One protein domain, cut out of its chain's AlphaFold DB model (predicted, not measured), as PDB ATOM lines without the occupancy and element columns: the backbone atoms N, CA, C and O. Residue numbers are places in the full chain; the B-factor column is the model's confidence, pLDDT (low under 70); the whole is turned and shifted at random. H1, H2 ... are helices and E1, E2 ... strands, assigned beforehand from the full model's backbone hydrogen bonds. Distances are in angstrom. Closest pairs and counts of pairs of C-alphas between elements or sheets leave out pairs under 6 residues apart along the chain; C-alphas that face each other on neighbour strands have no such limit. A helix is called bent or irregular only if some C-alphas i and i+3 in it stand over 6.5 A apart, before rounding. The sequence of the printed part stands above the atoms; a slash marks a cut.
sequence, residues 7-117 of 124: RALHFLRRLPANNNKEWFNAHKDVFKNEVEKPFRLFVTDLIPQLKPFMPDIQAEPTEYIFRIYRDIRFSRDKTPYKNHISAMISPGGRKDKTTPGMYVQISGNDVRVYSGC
ATOM      1  N   ARG A   7     131.950 168.416 182.508       96.69
ATOM      2  CA  ARG A   7     132.472 167.088 182.131       96.69
ATOM      3  C   ARG A   7     133.312 167.161 180.859       96.69
ATOM      4  O   ARG A   7     134.370 166.534 180.811       96.69
ATOM      5  N   ALA A   8     132.891 167.964 179.883       96.69
ATOM      6  CA  ALA A   8     133.644 168.226 178.661       96.69
ATOM      7  C   ALA A   8     135.036 168.798 178.970       96.69
ATOM      8  O   ALA A   8     136.057 168.277 178.519       96.69
ATOM      9  N   LEU A   9     135.074 169.834 179.813       95.69
ATOM     10  CA  LEU A   9     136.317 170.494 180.211       95.69
ATOM     11  C   LEU A   9     137.225 169.551 181.007       95.69
ATOM     12  O   LEU A   9     138.431 169.494 180.769       95.69
ATOM     13  N   HIS A  10     136.652 168.769 181.921       97.44
ATOM     14  CA  HIS A  10     137.393 167.780 182.696       97.44
ATOM     15  C   HIS A  10     138.006 166.687 181.807       97.44
ATOM     16  O   HIS A  10     139.172 166.335 181.994       97.44
ATOM     17  N   PHE A  11     137.268 166.195 180.806       98.12
ATOM     18  CA  PHE A  11     137.801 165.256 179.817       98.12
ATOM     19  C   PHE A  11     139.001 165.859 179.073       98.12
ATOM     20  O   PHE A  11     140.077 165.259 179.053       98.12
ATOM     21  N   LEU A  12     138.845 167.069 178.522       97.94
ATOM     22  CA  LEU A  12     139.902 167.742 177.761       97.94
ATOM     23  C   LEU A  12     141.145 168.050 178.611       97.94
ATOM     24  O   LEU A  12     142.258 167.970 178.101       97.94
ATOM     25  N   ARG A  13     140.988 168.345 179.909       97.81
ATOM     26  CA  ARG A  13     142.112 168.537 180.847       97.81
ATOM     27  C   ARG A  13     142.860 167.247 181.169       97.81
ATOM     28  O   ARG A  13     144.068 167.284 181.380       97.81
ATOM     29  N   ARG A  14     142.162 166.110 181.222       98.06
ATOM     30  CA  ARG A  14     142.765 164.805 181.544       98.06
ATOM     31  C   ARG A  14     143.396 164.118 180.342       98.06
ATOM     32  O   ARG A  14     144.323 163.332 180.534       98.06
ATOM     33  N   LEU A  15     142.925 164.418 179.133       97.94
ATOM     34  CA  LEU A  15     143.395 163.784 177.904       97.94
ATOM     35  C   LEU A  15     144.925 163.848 177.717       97.94
ATOM     36  O   LEU A  15     145.492 162.799 177.429       97.94
ATOM     37  N   PRO A  16     145.629 164.980 177.935       96.94
ATOM     38  CA  PRO A  16     147.082 165.039 177.760       96.94
ATOM     39  C   PRO A  16     147.845 164.039 178.637       96.94
ATOM     40  O   PRO A  16     148.759 163.377 178.157       96.94
ATOM     41  N   ALA A  17     147.438 163.894 179.902       97.56
ATOM     42  CA  ALA A  17     148.064 162.971 180.851       97.56
ATOM     43  C   ALA A  17     147.679 161.500 180.610       97.56
ATOM     44  O   ALA A  17     148.347 160.601 181.105       97.56
ATOM     45  N   ASN A  18     146.603 161.248 179.857       97.88
ATOM     46  CA  ASN A  18     146.066 159.915 179.593       97.88
ATOM     47  C   ASN A  18     145.954 159.635 178.083       97.88
ATOM     48  O   ASN A  18     145.016 158.979 177.628       97.88
ATOM     49  N   ASN A  19     146.881 160.168 177.281       97.69
ATOM     50  CA  ASN A  19     146.809 160.122 175.821       97.69
ATOM     51  C   ASN A  19     147.250 158.746 175.289       97.69
ATOM     52  O   ASN A  19     148.327 158.583 174.719       97.69
ATOM     53  N   ASN A  20     146.417 157.734 175.528       97.56
ATOM     54  CA  ASN A  20     146.566 156.362 175.053       97.56
ATOM     55  C   ASN A  20     145.196 155.784 174.665       97.56
ATOM     56  O   ASN A  20     144.144 156.330 175.017       97.56
ATOM     57  N   LYS A  21     145.202 154.712 173.866       97.06
ATOM     58  CA  LYS A  21     143.979 154.165 173.258       97.06
ATOM     59  C   LYS A  21     143.058 153.543 174.298       97.06
ATOM     60  O   LYS A  21     141.844 153.668 174.185       97.06
ATOM     61  N   GLU A  22     143.636 152.886 175.292       98.19
ATOM     62  CA  GLU A  22     142.945 152.157 176.349       98.19
ATOM     63  C   GLU A  22     142.085 153.125 177.167       98.19
ATOM     64  O   GLU A  22     140.869 152.952 177.271       98.19
ATOM     65  N   TRP A  23     142.695 154.211 177.651       98.44
ATOM     66  CA  TRP A  23     141.996 155.245 178.401       98.44
ATOM     67  C   TRP A  23     140.949 155.954 177.547       98.44
ATOM     68  O   TRP A  23     139.814 156.130 177.992       98.44
ATOM     69  N   PHE A  24     141.286 156.331 176.309       98.31
ATOM     70  CA  PHE A  24     140.330 157.020 175.442       98.31
ATOM     71  C   PHE A  24     139.116 156.144 175.126       98.31
ATOM     72  O   PHE A  24     137.991 156.635 175.154       98.31
ATOM     73  N   ASN A  25     139.314 154.849 174.865       98.12
ATOM     74  CA  ASN A  25     138.217 153.917 174.607       98.12
ATOM     75  C   ASN A  25     137.295 153.778 175.823       98.12
ATOM     76  O   ASN A  25     136.078 153.818 175.651       98.12
ATOM     77  N   ALA A  26     137.855 153.708 177.035       98.38
ATOM     78  CA  ALA A  26     137.075 153.674 178.275       98.38
ATOM     79  C   ALA A  26     136.256 154.958 178.521       98.38
ATOM     80  O   ALA A  26     135.241 154.920 179.209       98.38
ATOM     81  N   HIS A  27     136.665 156.092 177.941       98.31
ATOM     82  CA  HIS A  27     135.997 157.391 178.095       98.31
ATOM     83  C   HIS A  27     135.361 157.892 176.788       98.31
ATOM     84  O   HIS A  27     135.007 159.068 176.665       98.31
ATOM     85  N   LYS A  28     135.200 157.011 175.794       97.75
ATOM     86  CA  LYS A  28     134.765 157.379 174.442       97.75
ATOM     87  C   LYS A  28     133.362 157.974 174.426       97.75
ATOM     88  O   LYS A  28     133.107 158.895 173.653       97.75
ATOM     89  N   ASP A  29     132.476 157.491 175.289       98.31
ATOM     90  CA  ASP A  29     131.116 158.021 175.398       98.31
ATOM     91  C   ASP A  29     131.098 159.431 175.987       98.31
ATOM     92  O   ASP A  29     130.316 160.268 175.539       98.31
ATOM     93  N   VAL A  30     132.009 159.735 176.919       98.00
ATOM     94  CA  VAL A  30     132.191 161.100 177.436       98.00
ATOM     95  C   VAL A  30     132.677 162.014 176.318       98.00
ATOM     96  O   VAL A  30     132.112 163.083 176.114       98.00
ATOM     97  N   PHE A  31     133.675 161.582 175.541       98.31
ATOM     98  CA  PHE A  31     134.136 162.351 174.387       98.31
ATOM     99  C   PHE A  31     132.995 162.624 173.396       98.31
ATOM    100  O   PHE A  31     132.744 163.774 173.046       98.31
ATOM    101  N   LYS A  32     132.260 161.590 172.981       98.06
ATOM    102  CA  LYS A  32     131.185 161.733 171.991       98.06
ATOM    103  C   LYS A  32     130.062 162.654 172.465       98.06
ATOM    104  O   LYS A  32     129.635 163.537 171.723       98.06
ATOM    105  N   ASN A  33     129.570 162.438 173.684       98.00
ATOM    106  CA  ASN A  33     128.367 163.109 174.173       98.00
ATOM    107  C   ASN A  33     128.648 164.495 174.747       98.00
ATOM    108  O   ASN A  33     127.843 165.399 174.543       98.00
ATOM    109  N   GLU A  34     129.780 164.663 175.430       97.69
ATOM    110  CA  GLU A  34     130.083 165.886 176.175       97.69
ATOM    111  C   GLU A  34     131.041 166.814 175.418       97.69
ATOM    112  O   GLU A  34     131.079 168.007 175.698       97.69
ATOM    113  N   VAL A  35     131.811 166.305 174.448       98.06
ATOM    114  CA  VAL A  35     132.814 167.101 173.717       98.06
ATOM    115  C   VAL A  35     132.449 167.242 172.241       98.06
ATOM    116  O   VAL A  35     132.245 168.353 171.757       98.06
ATOM    117  N   GLU A  36     132.342 166.127 171.519       97.81
ATOM    118  CA  GLU A  36     132.156 166.112 170.065       97.81
ATOM    119  C   GLU A  36     130.786 166.666 169.658       97.81
ATOM    120  O   GLU A  36     130.705 167.578 168.833       97.81
ATOM    121  N   LYS A  37     129.703 166.161 170.260       97.25
ATOM    122  CA  LYS A  37     128.343 166.624 169.959       97.25
ATOM    123  C   LYS A  37     128.153 168.118 170.284       97.25
ATOM    124  O   LYS A  37     127.656 168.825 169.405       97.25
ATOM    125  N   PRO A  38     128.566 168.641 171.455       97.31
ATOM    126  CA  PRO A  38     128.469 170.071 171.735       97.31
ATOM    127  C   PRO A  38     129.336 170.948 170.838       97.31
ATOM    128  O   PRO A  38     128.892 172.018 170.435       97.31
ATOM    129  N   PHE A  39     130.538 170.496 170.471       97.88
ATOM    130  CA  PHE A  39     131.375 171.232 169.524       97.88
ATOM    131  C   PHE A  39     130.749 171.287 168.134       97.88
ATOM    132  O   PHE A  39     130.792 172.334 167.493       97.88
ATOM    133  N   ARG A  40     130.093 170.206 167.697       97.31
ATOM    134  CA  ARG A  40     129.320 170.218 166.453       97.31
ATOM    135  C   ARG A  40     128.210 171.262 166.490       97.31
ATOM    136  O   ARG A  40     128.109 172.030 165.546       97.31
ATOM    137  N   LEU A  41     127.434 171.316 167.575       96.69
ATOM    138  CA  LEU A  41     126.379 172.321 167.756       96.69
ATOM    139  C   LEU A  41     126.943 173.747 167.768       96.69
ATOM    140  O   LEU A  41     126.423 174.612 167.078       96.69
ATOM    141  N   PHE A  42     128.047 173.972 168.481       97.06
ATOM    142  CA  PHE A  42     128.737 175.260 168.488       97.06
ATOM    143  C   PHE A  42     129.148 175.705 167.078       97.06
ATOM    144  O   PHE A  42     128.897 176.844 166.701       97.06
ATOM    145  N   VAL A  43     129.746 174.811 166.283       96.69
ATOM    146  CA  VAL A  43     130.132 175.122 164.897       96.69
ATOM    147  C   VAL A  43     128.897 175.365 164.026       96.69
ATOM    148  O   VAL A  43     128.901 176.316 163.250       96.69
ATOM    149  N   THR A  44     127.834 174.568 164.176       95.88
ATOM    150  CA  THR A  44     126.556 174.777 163.472       95.88
ATOM    151  C   THR A  44     126.007 176.180 163.703       95.88
ATOM    152  O   THR A  44     125.655 176.856 162.740       95.88
ATOM    153  N   ASP A  45     125.989 176.633 164.954       95.75
ATOM    154  CA  ASP A  45     125.447 177.944 165.317       95.75
ATOM    155  C   ASP A  45     126.406 179.093 164.962       95.75
ATOM    156  O   ASP A  45     125.975 180.232 164.770       95.75
ATOM    157  N   LEU A  46     127.707 178.808 164.828       94.81
ATOM    158  CA  LEU A  46     128.719 179.780 164.413       94.81
ATOM    159  C   LEU A  46     128.665 180.081 162.907       94.81
ATOM    160  O   LEU A  46     128.832 181.234 162.516       94.81
ATOM    161  N   ILE A  47     128.409 179.083 162.057       94.75
ATOM    162  CA  ILE A  47     128.347 179.248 160.593       94.75
ATOM    163  C   ILE A  47     127.450 180.423 160.153       94.75
ATOM    164  O   ILE A  47     127.948 181.292 159.438       94.75
ATOM    165  N   PRO A  48     126.165 180.534 160.554       94.06
ATOM    166  CA  PRO A  48     125.318 181.639 160.102       94.06
ATOM    167  C   PRO A  48     125.835 183.013 160.546       94.06
ATOM    168  O   PRO A  48     125.618 183.989 159.835       94.06
ATOM    169  N   GLN A  49     126.564 183.090 161.663       94.12
ATOM    170  CA  GLN A  49     127.186 184.332 162.137       94.12
ATOM    171  C   GLN A  49     128.399 184.740 161.292       94.12
ATOM    172  O   GLN A  49     128.743 185.917 161.229       94.12
ATOM    173  N   LEU A  50     129.049 183.778 160.634       94.00
ATOM    174  CA  LEU A  50     130.200 184.019 159.765       94.00
ATOM    175  C   LEU A  50     129.809 184.321 158.314       94.00
ATOM    176  O   LEU A  50     130.600 184.936 157.600       94.00
ATOM    177  N   LYS A  51     128.595 183.954 157.881       92.75
ATOM    178  CA  LYS A  51     128.114 184.185 156.506       92.75
ATOM    179  C   LYS A  51     128.218 185.639 156.024       92.75
ATOM    180  O   LYS A  51     128.603 185.820 154.873       92.75
ATOM    181  N   PRO A  52     127.947 186.677 156.842       94.00
ATOM    182  CA  PRO A  52     128.131 188.065 156.411       94.00
ATOM    183  C   PRO A  52     129.574 188.419 156.017       94.00
ATOM    184  O   PRO A  52     129.782 189.353 155.251       94.00
ATOM    185  N   PHE A  53     130.564 187.684 156.532       91.38
ATOM    186  CA  PHE A  53     131.989 187.912 156.272       91.38
ATOM    187  C   PHE A  53     132.576 186.919 155.263       91.38
ATOM    188  O   PHE A  53     133.578 187.211 154.618       91.38
ATOM    189  N   MET A  54     131.971 185.736 155.146       92.06
ATOM    190  CA  MET A  54     132.384 184.664 154.245       92.06
ATOM    191  C   MET A  54     131.126 184.059 153.596       92.06
ATOM    192  O   MET A  54     130.631 183.038 154.073       92.06
ATOM    193  N   PRO A  55     130.564 184.688 152.549       89.50
ATOM    194  CA  PRO A  55     129.251 184.321 152.005       89.50
ATOM    195  C   PRO A  55     129.204 182.906 151.412       89.50
ATOM    196  O   PRO A  55     128.159 182.260 151.457       89.50
ATOM    197  N   ASP A  56     130.345 182.402 150.941       91.81
ATOM    198  CA  ASP A  56     130.460 181.101 150.276       91.81
ATOM    199  C   ASP A  56     130.650 179.921 151.247       91.81
ATOM    200  O   ASP A  56     130.856 178.784 150.817       91.81
ATOM    201  N   ILE A  57     130.588 180.147 152.568       92.38
ATOM    202  CA  ILE A  57     130.608 179.036 153.527       92.38
ATOM    203  C   ILE A  57     129.317 178.216 153.427       92.38
ATOM    204  O   ILE A  57     128.188 178.721 153.461       92.38
ATOM    205  N   GLN A  58     129.501 176.909 153.339       85.00
ATOM    206  CA  GLN A  58     128.443 175.916 153.350       85.00
ATOM    207  C   GLN A  58     127.839 175.754 154.754       85.00
ATOM    208  O   GLN A  58     128.397 176.174 155.766       85.00
ATOM    209  N   ALA A  59     126.657 175.140 154.816       76.25
ATOM    210  CA  ALA A  59     125.929 174.954 156.069       76.25
ATOM    211  C   ALA A  59     126.406 173.741 156.891       76.25
ATOM    212  O   ALA A  59     126.148 173.687 158.091       76.25
ATOM    213  N   GLU A  60     127.086 172.771 156.270       86.94
ATOM    214  CA  GLU A  60     127.380 171.484 156.906       86.94
ATOM    215  C   GLU A  60     128.596 171.557 157.853       86.94
ATOM    216  O   GLU A  60     129.740 171.657 157.402       86.94
ATOM    217  N   PRO A  61     128.404 171.447 159.182       79.94
ATOM    218  CA  PRO A  61     129.469 171.653 160.170       79.94
ATOM    219  C   PRO A  61     130.567 170.581 160.121       79.94
ATOM    220  O   PRO A  61     131.711 170.828 160.509       79.94
ATOM    221  N   THR A  62     130.247 169.368 159.664       87.69
ATOM    222  CA  THR A  62     131.189 168.238 159.611       87.69
ATOM    223  C   THR A  62     132.320 168.453 158.609       87.69
ATOM    224  O   THR A  62     133.407 167.892 158.785       87.69
ATOM    225  N   GLU A  63     132.103 169.299 157.602       90.00
ATOM    226  CA  GLU A  63     133.133 169.681 156.633       90.00
ATOM    227  C   GLU A  63     134.189 170.614 157.244       90.00
ATOM    228  O   GLU A  63     135.300 170.713 156.724       90.00
ATOM    229  N   TYR A  64     133.903 171.223 158.398       95.94
ATOM    230  CA  TYR A  64     134.809 172.147 159.086       95.94
ATOM    231  C   TYR A  64     135.544 171.515 160.265       95.94
ATOM    232  O   TYR A  64     136.666 171.911 160.583       95.94
ATOM    233  N   ILE A  65     134.952 170.510 160.913       97.25
ATOM    234  CA  ILE A  65     135.480 169.926 162.152       97.25
ATOM    235  C   ILE A  65     136.600 168.923 161.867       97.25
ATOM    236  O   ILE A  65     136.445 167.950 161.125       97.25
ATOM    237  N   PHE A  66     137.747 169.109 162.519       96.69
ATOM    238  CA  PHE A  66     138.835 168.147 162.457       96.69
ATOM    239  C   PHE A  66     138.593 166.959 163.380       96.69
ATOM    240  O   PHE A  66     138.146 167.087 164.518       96.69
ATOM    241  N   ARG A  67     139.043 165.785 162.930       96.06
ATOM    242  CA  ARG A  67     139.164 164.617 163.803       96.06
ATOM    243  C   ARG A  67     140.139 164.892 164.954       96.06
ATOM    244  O   ARG A  67     141.186 165.526 164.757       96.06
ATOM    245  N   ILE A  68     139.828 164.322 166.118       97.31
ATOM    246  CA  ILE A  68     140.709 164.343 167.291       97.31
ATOM    247  C   ILE A  68     141.939 163.437 167.118       97.31
ATOM    248  O   ILE A  68     142.969 163.672 167.734       97.31
ATOM    249  N   TYR A  69     141.874 162.422 166.254       97.06
ATOM    250  CA  TYR A  69     142.990 161.503 166.005       97.06
ATOM    251  C   TYR A  69     144.186 162.202 165.341       97.06
ATOM    252  O   TYR A  69     144.026 162.939 164.360       97.06
ATOM    253  N   ARG A  70     145.392 161.922 165.840       95.56
ATOM    254  CA  ARG A  70     146.664 162.356 165.243       95.56
ATOM    255  C   ARG A  70     147.133 161.343 164.205       95.56
ATOM    256  O   ARG A  70     146.976 160.136 164.376       95.56
ATOM    257  N   ASP A  71     147.723 161.838 163.121       93.56
ATOM    258  CA  ASP A  71     148.525 160.988 162.243       93.56
ATOM    259  C   ASP A  71     149.939 160.904 162.817       93.56
ATOM    260  O   ASP A  71     150.665 161.895 162.843       93.56
ATOM    261  N   ILE A  72     150.302 159.731 163.332       95.25
ATOM    262  CA  ILE A  72     151.551 159.526 164.075       95.25
ATOM    263  C   ILE A  72     152.584 158.699 163.305       95.25
ATOM    264  O   ILE A  72     153.641 158.389 163.857       95.25
ATOM    265  N   ARG A  73     152.309 158.329 162.044       94.31
ATOM    266  CA  ARG A  73     153.184 157.437 161.257       94.31
ATOM    267  C   ARG A  73     154.614 157.971 161.182       94.31
ATOM    268  O   ARG A  73     155.551 157.252 161.513       94.31
ATOM    269  N   PHE A  74     154.751 159.265 160.902       94.06
ATOM    270  CA  PHE A  74     156.041 159.948 160.755       94.06
ATOM    271  C   PHE A  74     156.390 160.883 161.925       94.06
ATOM    272  O   PHE A  74     157.436 161.521 161.922       94.06
ATOM    273  N   SER A  75     155.526 160.972 162.941       93.06
ATOM    274  CA  SER A  75     155.747 161.847 164.098       93.06
ATOM    275  C   SER A  75     156.734 161.228 165.092       93.06
ATOM    276  O   SER A  75     156.667 160.024 165.354       93.06
ATOM    277  N   ARG A  76     157.619 162.043 165.686       95.00
ATOM    278  CA  ARG A  76     158.429 161.640 166.855       95.00
ATOM    279  C   ARG A  76     157.556 161.447 168.097       95.00
ATOM    280  O   ARG A  76     157.740 160.491 168.837       95.00
ATOM    281  N   ASP A  77     156.575 162.325 168.281       94.12
ATOM    282  CA  ASP A  77     155.540 162.197 169.305       94.12
ATOM    283  C   ASP A  77     154.489 161.169 168.854       94.12
ATOM    284  O   ASP A  77     153.836 161.350 167.820       94.12
ATOM    285  N   LYS A  78     154.338 160.082 169.616       94.69
ATOM    286  CA  LYS A  78     153.428 158.972 169.298       94.69
ATOM    287  C   LYS A  78     152.074 159.051 170.007       94.69
ATOM    288  O   LYS A  78     151.325 158.076 169.966       94.69
ATOM    289  N   THR A  79     151.728 160.186 170.614       96.38
ATOM    290  CA  THR A  79     150.402 160.365 171.220       96.38
ATOM    291  C   THR A  79     149.284 160.235 170.164       96.38
ATOM    292  O   THR A  79     149.299 160.941 169.152       96.38
ATOM    293  N   PRO A  80     148.309 159.321 170.341       97.19
ATOM    294  CA  PRO A  80     147.290 159.022 169.332       97.19
ATOM    295  C   PRO A  80     146.236 160.122 169.136       97.19
ATOM    296  O   PRO A  80     145.580 160.153 168.090       97.19
ATOM    297  N   TYR A  81     146.060 161.027 170.102       98.19
ATOM    298  CA  TYR A  81     145.000 162.039 170.090       98.19
ATOM    299  C   TYR A  81     145.555 163.457 170.205       98.19
ATOM    300  O   TYR A  81     146.554 163.710 170.873       98.19
ATOM    301  N   LYS A  82     144.895 164.419 169.563       97.50
ATOM    302  CA  LYS A  82     145.119 165.847 169.793       97.50
ATOM    303  C   LYS A  82     144.595 166.206 171.180       97.50
ATOM    304  O   LYS A  82     143.539 165.732 171.580       97.50
ATOM    305  N   ASN A  83     145.276 167.119 171.862       96.69
ATOM    306  CA  ASN A  83     144.865 167.633 173.177       96.69
ATOM    307  C   ASN A  83     143.771 168.719 173.092       96.69
ATOM    308  O   ASN A  83     143.567 169.486 174.031       96.69
ATOM    309  N   HIS A  84     143.118 168.834 171.938       98.00
ATOM    310  CA  HIS A  84     142.100 169.828 171.644       98.00
ATOM    311  C   HIS A  84     141.157 169.311 170.555       98.00
ATOM    312  O   HIS A  84     141.523 168.447 169.752       98.00
ATOM    313  N   ILE A  85     139.971 169.904 170.497       98.38
ATOM    314  CA  ILE A  85     139.067 169.837 169.346       98.38
ATOM    315  C   ILE A  85     139.199 171.123 168.540       98.38
ATOM    316  O   ILE A  85     139.500 172.178 169.104       98.38
ATOM    317  N   SER A  86     139.018 171.039 167.227       98.12
ATOM    318  CA  SER A  86     139.139 172.211 166.370       98.12
ATOM    319  C   SER A  86     138.308 172.125 165.102       98.12
ATOM    320  O   SER A  86     137.941 171.038 164.650       98.12
ATOM    321  N   ALA A  87     138.028 173.292 164.531       97.75
ATOM    322  CA  ALA A  87     137.364 173.453 163.250       97.75
ATOM    323  C   ALA A  87     138.044 174.560 162.439       97.75
ATOM    324  O   ALA A  87     138.529 175.531 163.014       97.75
ATOM    325  N   MET A  88     138.066 174.397 161.117       96.50
ATOM    326  CA  MET A  88     138.442 175.429 160.150       96.50
ATOM    327  C   MET A  88     137.213 175.739 159.305       96.50
ATOM    328  O   MET A  88     136.796 174.889 158.522       96.50
ATOM    329  N   ILE A  89     136.625 176.919 159.495       96.38
ATOM    330  CA  ILE A  89     135.462 177.397 158.751       96.38
ATOM    331  C   ILE A  89     135.954 178.292 157.615       96.38
ATOM    332  O   ILE A  89     136.382 179.422 157.846       96.38
ATOM    333  N   SER A  90     135.889 177.773 156.395       94.88
ATOM    334  CA  SER A  90     136.232 178.463 155.148       94.88
ATOM    335  C   SER A  90     135.315 177.965 154.022       94.88
ATOM    336  O   SER A  90     134.735 176.884 154.154       94.88
ATOM    337  N   PRO A  91     135.173 178.692 152.903       92.25
ATOM    338  CA  PRO A  91     134.403 178.221 151.749       92.25
ATOM    339  C   PRO A  91     134.791 176.817 151.252       92.25
ATOM    340  O   PRO A  91     133.918 176.000 150.975       92.25
ATOM    341  N   GLY A  92     136.089 176.493 151.219       88.69
ATOM    342  CA  GLY A  92     136.588 175.176 150.797       88.69
ATOM    343  C   GLY A  92     136.610 174.093 151.887       88.69
ATOM    344  O   GLY A  92     137.017 172.955 151.636       88.69
ATOM    345  N   GLY A  93     136.181 174.419 153.108       91.00
ATOM    346  CA  GLY A  93     136.169 173.494 154.239       91.00
ATOM    347  C   GLY A  93     137.555 173.080 154.736       91.00
ATOM    348  O   GLY A  93     138.591 173.561 154.291       91.00
ATOM    349  N   ARG A  94     137.596 172.136 155.683       90.50
ATOM    350  CA  ARG A  94     138.832 171.764 156.407       90.50
ATOM    351  C   ARG A  94     139.916 171.084 155.561       90.50
ATOM    352  O   ARG A  94     140.997 170.803 156.080       90.50
ATOM    353  N   LYS A  95     139.586 170.671 154.334       89.88
ATOM    354  CA  LYS A  95     140.517 170.016 153.398       89.88
ATOM    355  C   LYS A  95     141.210 171.028 152.494       89.88
ATOM    356  O   LYS A  95     142.325 170.754 152.057       89.88
ATOM    357  N   ASP A  96     140.552 172.151 152.232       91.19
ATOM    358  CA  ASP A  96     141.147 173.270 151.530       91.19
ATOM    359  C   ASP A  96     142.124 173.989 152.464       91.19
ATOM    360  O   ASP A  96     141.827 174.291 153.621       91.19
ATOM    361  N   LYS A  97     143.330 174.204 151.954       91.12
ATOM    362  CA  LYS A  97     144.435 174.831 152.670       91.12
ATOM    363  C   LYS A  97     144.734 176.236 152.170       91.12
ATOM    364  O   LYS A  97     145.487 176.939 152.844       91.12
ATOM    365  N   THR A  98     144.198 176.618 151.014       92.81
ATOM    366  CA  THR A  98     144.537 177.860 150.325       92.81
ATOM    367  C   THR A  98     143.494 178.941 150.537       92.81
ATOM    368  O   THR A  98     143.850 180.116 150.585       92.81
ATOM    369  N   THR A  99     142.231 178.573 150.756       91.94
ATOM    370  CA  THR A  99     141.191 179.557 151.068       91.94
ATOM    371  C   THR A  99     141.288 180.028 152.523       91.94
ATOM    372  O   THR A  99     141.208 179.202 153.442       91.94
ATOM    373  N   PRO A 100     141.420 181.347 152.770       92.69
ATOM    374  CA  PRO A 100     141.393 181.883 154.119       92.69
ATOM    375  C   PRO A 100     140.070 181.597 154.829       92.69
ATOM    376  O   PRO A 100     138.999 181.585 154.223       92.69
ATOM    377  N   GLY A 101     140.134 181.397 156.137       93.88
ATOM    378  CA  GLY A 101     138.946 181.213 156.959       93.88
ATOM    379  C   GLY A 101     139.242 181.376 158.435       93.88
ATOM    380  O   GLY A 101     140.346 181.754 158.820       93.88
ATOM    381  N   MET A 102     138.249 181.074 159.266       96.25
ATOM    382  CA  MET A 102     138.369 181.130 160.716       96.25
ATOM    383  C   MET A 102     138.696 179.750 161.282       96.25
ATOM    384  O   MET A 102     137.928 178.802 161.116       96.25
ATOM    385  N   TYR A 103     139.795 179.647 162.022       97.19
ATOM    386  CA  TYR A 103     140.116 178.462 162.807       97.19
ATOM    387  C   TYR A 103     139.742 178.687 164.267       97.19
ATOM    388  O   TYR A 103     140.143 179.681 164.870       97.19
ATOM    389  N   VAL A 104     139.039 177.728 164.861       97.88
ATOM    390  CA  VAL A 104     138.721 177.708 166.290       97.88
ATOM    391  C   VAL A 104     139.220 176.417 166.916       97.88
ATOM    392  O   VAL A 104     139.067 175.332 166.353       97.88
ATOM    393  N   GLN A 105     139.814 176.529 168.099       97.88
ATOM    394  CA  GLN A 105     140.328 175.407 168.869       97.88
ATOM    395  C   GLN A 105     139.977 175.552 170.342       97.88
ATOM    396  O   GLN A 105     140.147 176.622 170.922       97.88
ATOM    397  N   ILE A 106     139.566 174.444 170.954       97.81
ATOM    398  CA  ILE A 106     139.240 174.363 172.378       97.81
ATOM    399  C   ILE A 106     140.055 173.230 173.003       97.81
ATOM    400  O   ILE A 106     139.968 172.075 172.577       97.81
ATOM    401  N   SER A 107     140.860 173.569 174.008       97.00
ATOM    402  CA  SER A 107     141.625 172.635 174.837       97.00
ATOM    403  C   SER A 107     141.059 172.596 176.265       97.00
ATOM    404  O   SER A 107     140.094 173.284 176.592       97.00
ATOM    405  N   GLY A 108     141.666 171.798 177.149       95.75
ATOM    406  CA  GLY A 108     141.323 171.813 178.575       95.75
ATOM    407  C   GLY A 108     141.673 173.122 179.300       95.75
ATOM    408  O   GLY A 108     141.170 173.369 180.399       95.75
ATOM    409  N   ASN A 109     142.536 173.951 178.707       94.75
ATOM    410  CA  ASN A 109     143.151 175.103 179.369       94.75
ATOM    411  C   ASN A 109     142.916 176.422 178.634       94.75
ATOM    412  O   ASN A 109     143.017 177.479 179.249       94.75
ATOM    413  N   ASP A 110     142.626 176.373 177.337       95.94
ATOM    414  CA  ASP A 110     142.582 177.556 176.491       95.94
ATOM    415  C   ASP A 110     141.609 177.397 175.320       95.94
ATOM    416  O   ASP A 110     141.303 176.291 174.864       95.94
ATOM    417  N   VAL A 111     141.146 178.544 174.830       96.75
ATOM    418  CA  VAL A 111     140.432 178.683 173.563       96.75
ATOM    419  C   VAL A 111     141.294 179.544 172.657       96.75
ATOM    420  O   VAL A 111     141.793 180.587 173.082       96.75
ATOM    421  N   ARG A 112     141.473 179.114 171.409       97.81
ATOM    422  CA  ARG A 112     142.232 179.861 170.406       97.81
ATOM    423  C   ARG A 112     141.383 180.092 169.175       97.81
ATOM    424  O   ARG A 112     140.686 179.183 168.725       97.81
ATOM    425  N   VAL A 113     141.488 181.298 168.634       97.62
ATOM    426  CA  VAL A 113     140.856 181.699 167.380       97.62
ATOM    427  C   VAL A 113     141.937 182.302 166.492       97.62
ATOM    428  O   VAL A 113     142.705 183.148 166.945       97.62
ATOM    429  N   TYR A 114     142.008 181.842 165.248       96.50
ATOM    430  CA  TYR A 114     142.919 182.352 164.226       96.50
ATOM    431  C   TYR A 114     142.145 182.628 162.937       96.50
ATOM    432  O   TYR A 114     141.040 182.120 162.747       96.50
ATOM    433  N   SER A 115     142.746 183.406 162.040       94.69
ATOM    434  CA  SER A 115     142.245 183.615 160.684       94.69
ATOM    435  C   SER A 115     143.401 183.572 159.688       94.69
ATOM    436  O   SER A 115     144.524 183.935 160.043       94.69
ATOM    437  N   GLY A 116     143.136 183.114 158.469       93.06
ATOM    438  CA  GLY A 116     144.122 182.999 157.393       93.06
ATOM    439  C   GLY A 116     144.004 181.679 156.636       93.06
ATOM    440  O   GLY A 116     143.026 180.953 156.801       93.06
ATOM    441  N   CYS A 117     144.998 181.374 155.809       92.38
ATOM    442  CA  CYS A 117     145.146 180.103 155.099       92.38
ATOM    443  C   CYS A 117     146.450 179.403 155.519       92.38
ATOM    444  O   CYS A 117     147.328 180.006 156.136       92.38
TER     445      CYS A 117
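What this domain is: This is residues 7 to 117 of the 124 residues of the protein "DUF2461 domain-containing protein" of Caldithrix abyssi (UniProt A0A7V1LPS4). One long helix, H3, runs along one face of a small three-stranded sheet, over E1 and E2, while the short helices H1 and H2 lie toward the end of H3 where it begins. A long stretch with no named element, residues 51 to 83, leads from the far end of H3 back to the sheet and swings out in a loop round Arg 76 before E1. The printed part has 111 residues, with three named helices and then three named strands in the order H1 H2 H3 E1 E2 E3. The sheet has the order E1, E2, E3, all antiparallel, and the class is mixed, helices and strands. The whole is compact, with a radius of gyration of the C-alphas of 14.7 A and spans of 42 by 32 by 21 A.

Where its parts are: H1 is residues 7 to 14, beginning at C-alpha 7 at (132.472, 167.088, 182.131), and H2 is residues 21 to 26. H3, residues 28 to 50, is 30.8 A long and ends at C-alpha 50 at (130.200, 184.019, 159.765). It is neither bent nor irregular, but only just: C-alphas 34 and 37 are 6.5 A apart. E1 is residues 84 to 89, 16.4 A long; E2 is residues 101 to 107, 20.0 A long; E3 is residues 111 to 116, 17.1 A long, and ends at C-alpha 116 at (144.122, 182.999, 157.393).

How they stand to each other: H1 touches H3, and H3 touches H1 with its residues 30 to 35 alone; the closest C-alphas, those of Ala 8 and Glu 34, are 4.9 A apart. Their lines are only just about perpendicular, at 71 degrees. H1 is on the sheet, and its closest C-alpha pair with E2 is Leu 12 and Ser 107, 6.0 A. H2 and H3 meet only through their link, and H2 is not on the sheet. H3 is on the sheet at a height of 9.4 A, over E1 and E2, and runs along the strands, at 27 degrees to E1 on the local plane. Its closest C-alphas to E1 are those of Ile 47 and Ile 89, 7.6 A. H1 and H3 on one face of the sheet make two layers, helices over a sheet. E1, E2 and E3 form a meander, each strand the antiparallel neighbour of the one before, with E1 and E3 as edge strands. In the hairpin E1 and E2, N 87 and O 104 are 2.9 A apart, within hydrogen-bond range. In the hairpin E2 and E3, N 103 and O 114 are 2.9 A apart, also within range. Every O i to N i+4 pair is within hydrogen-bond range in H1 and H2, and 14 of 19 are in H3.

The domain as a whole: The two C-alphas farthest apart, those of Glu 22 and Pro 52, are 43.7 A apart. The printed part has no cut. The links from H3 to E1, 33 residues, and from E1 to E2, 11 residues, are long. The mean pLDDT of the printed part is 95.2, and no printed residue is under 70.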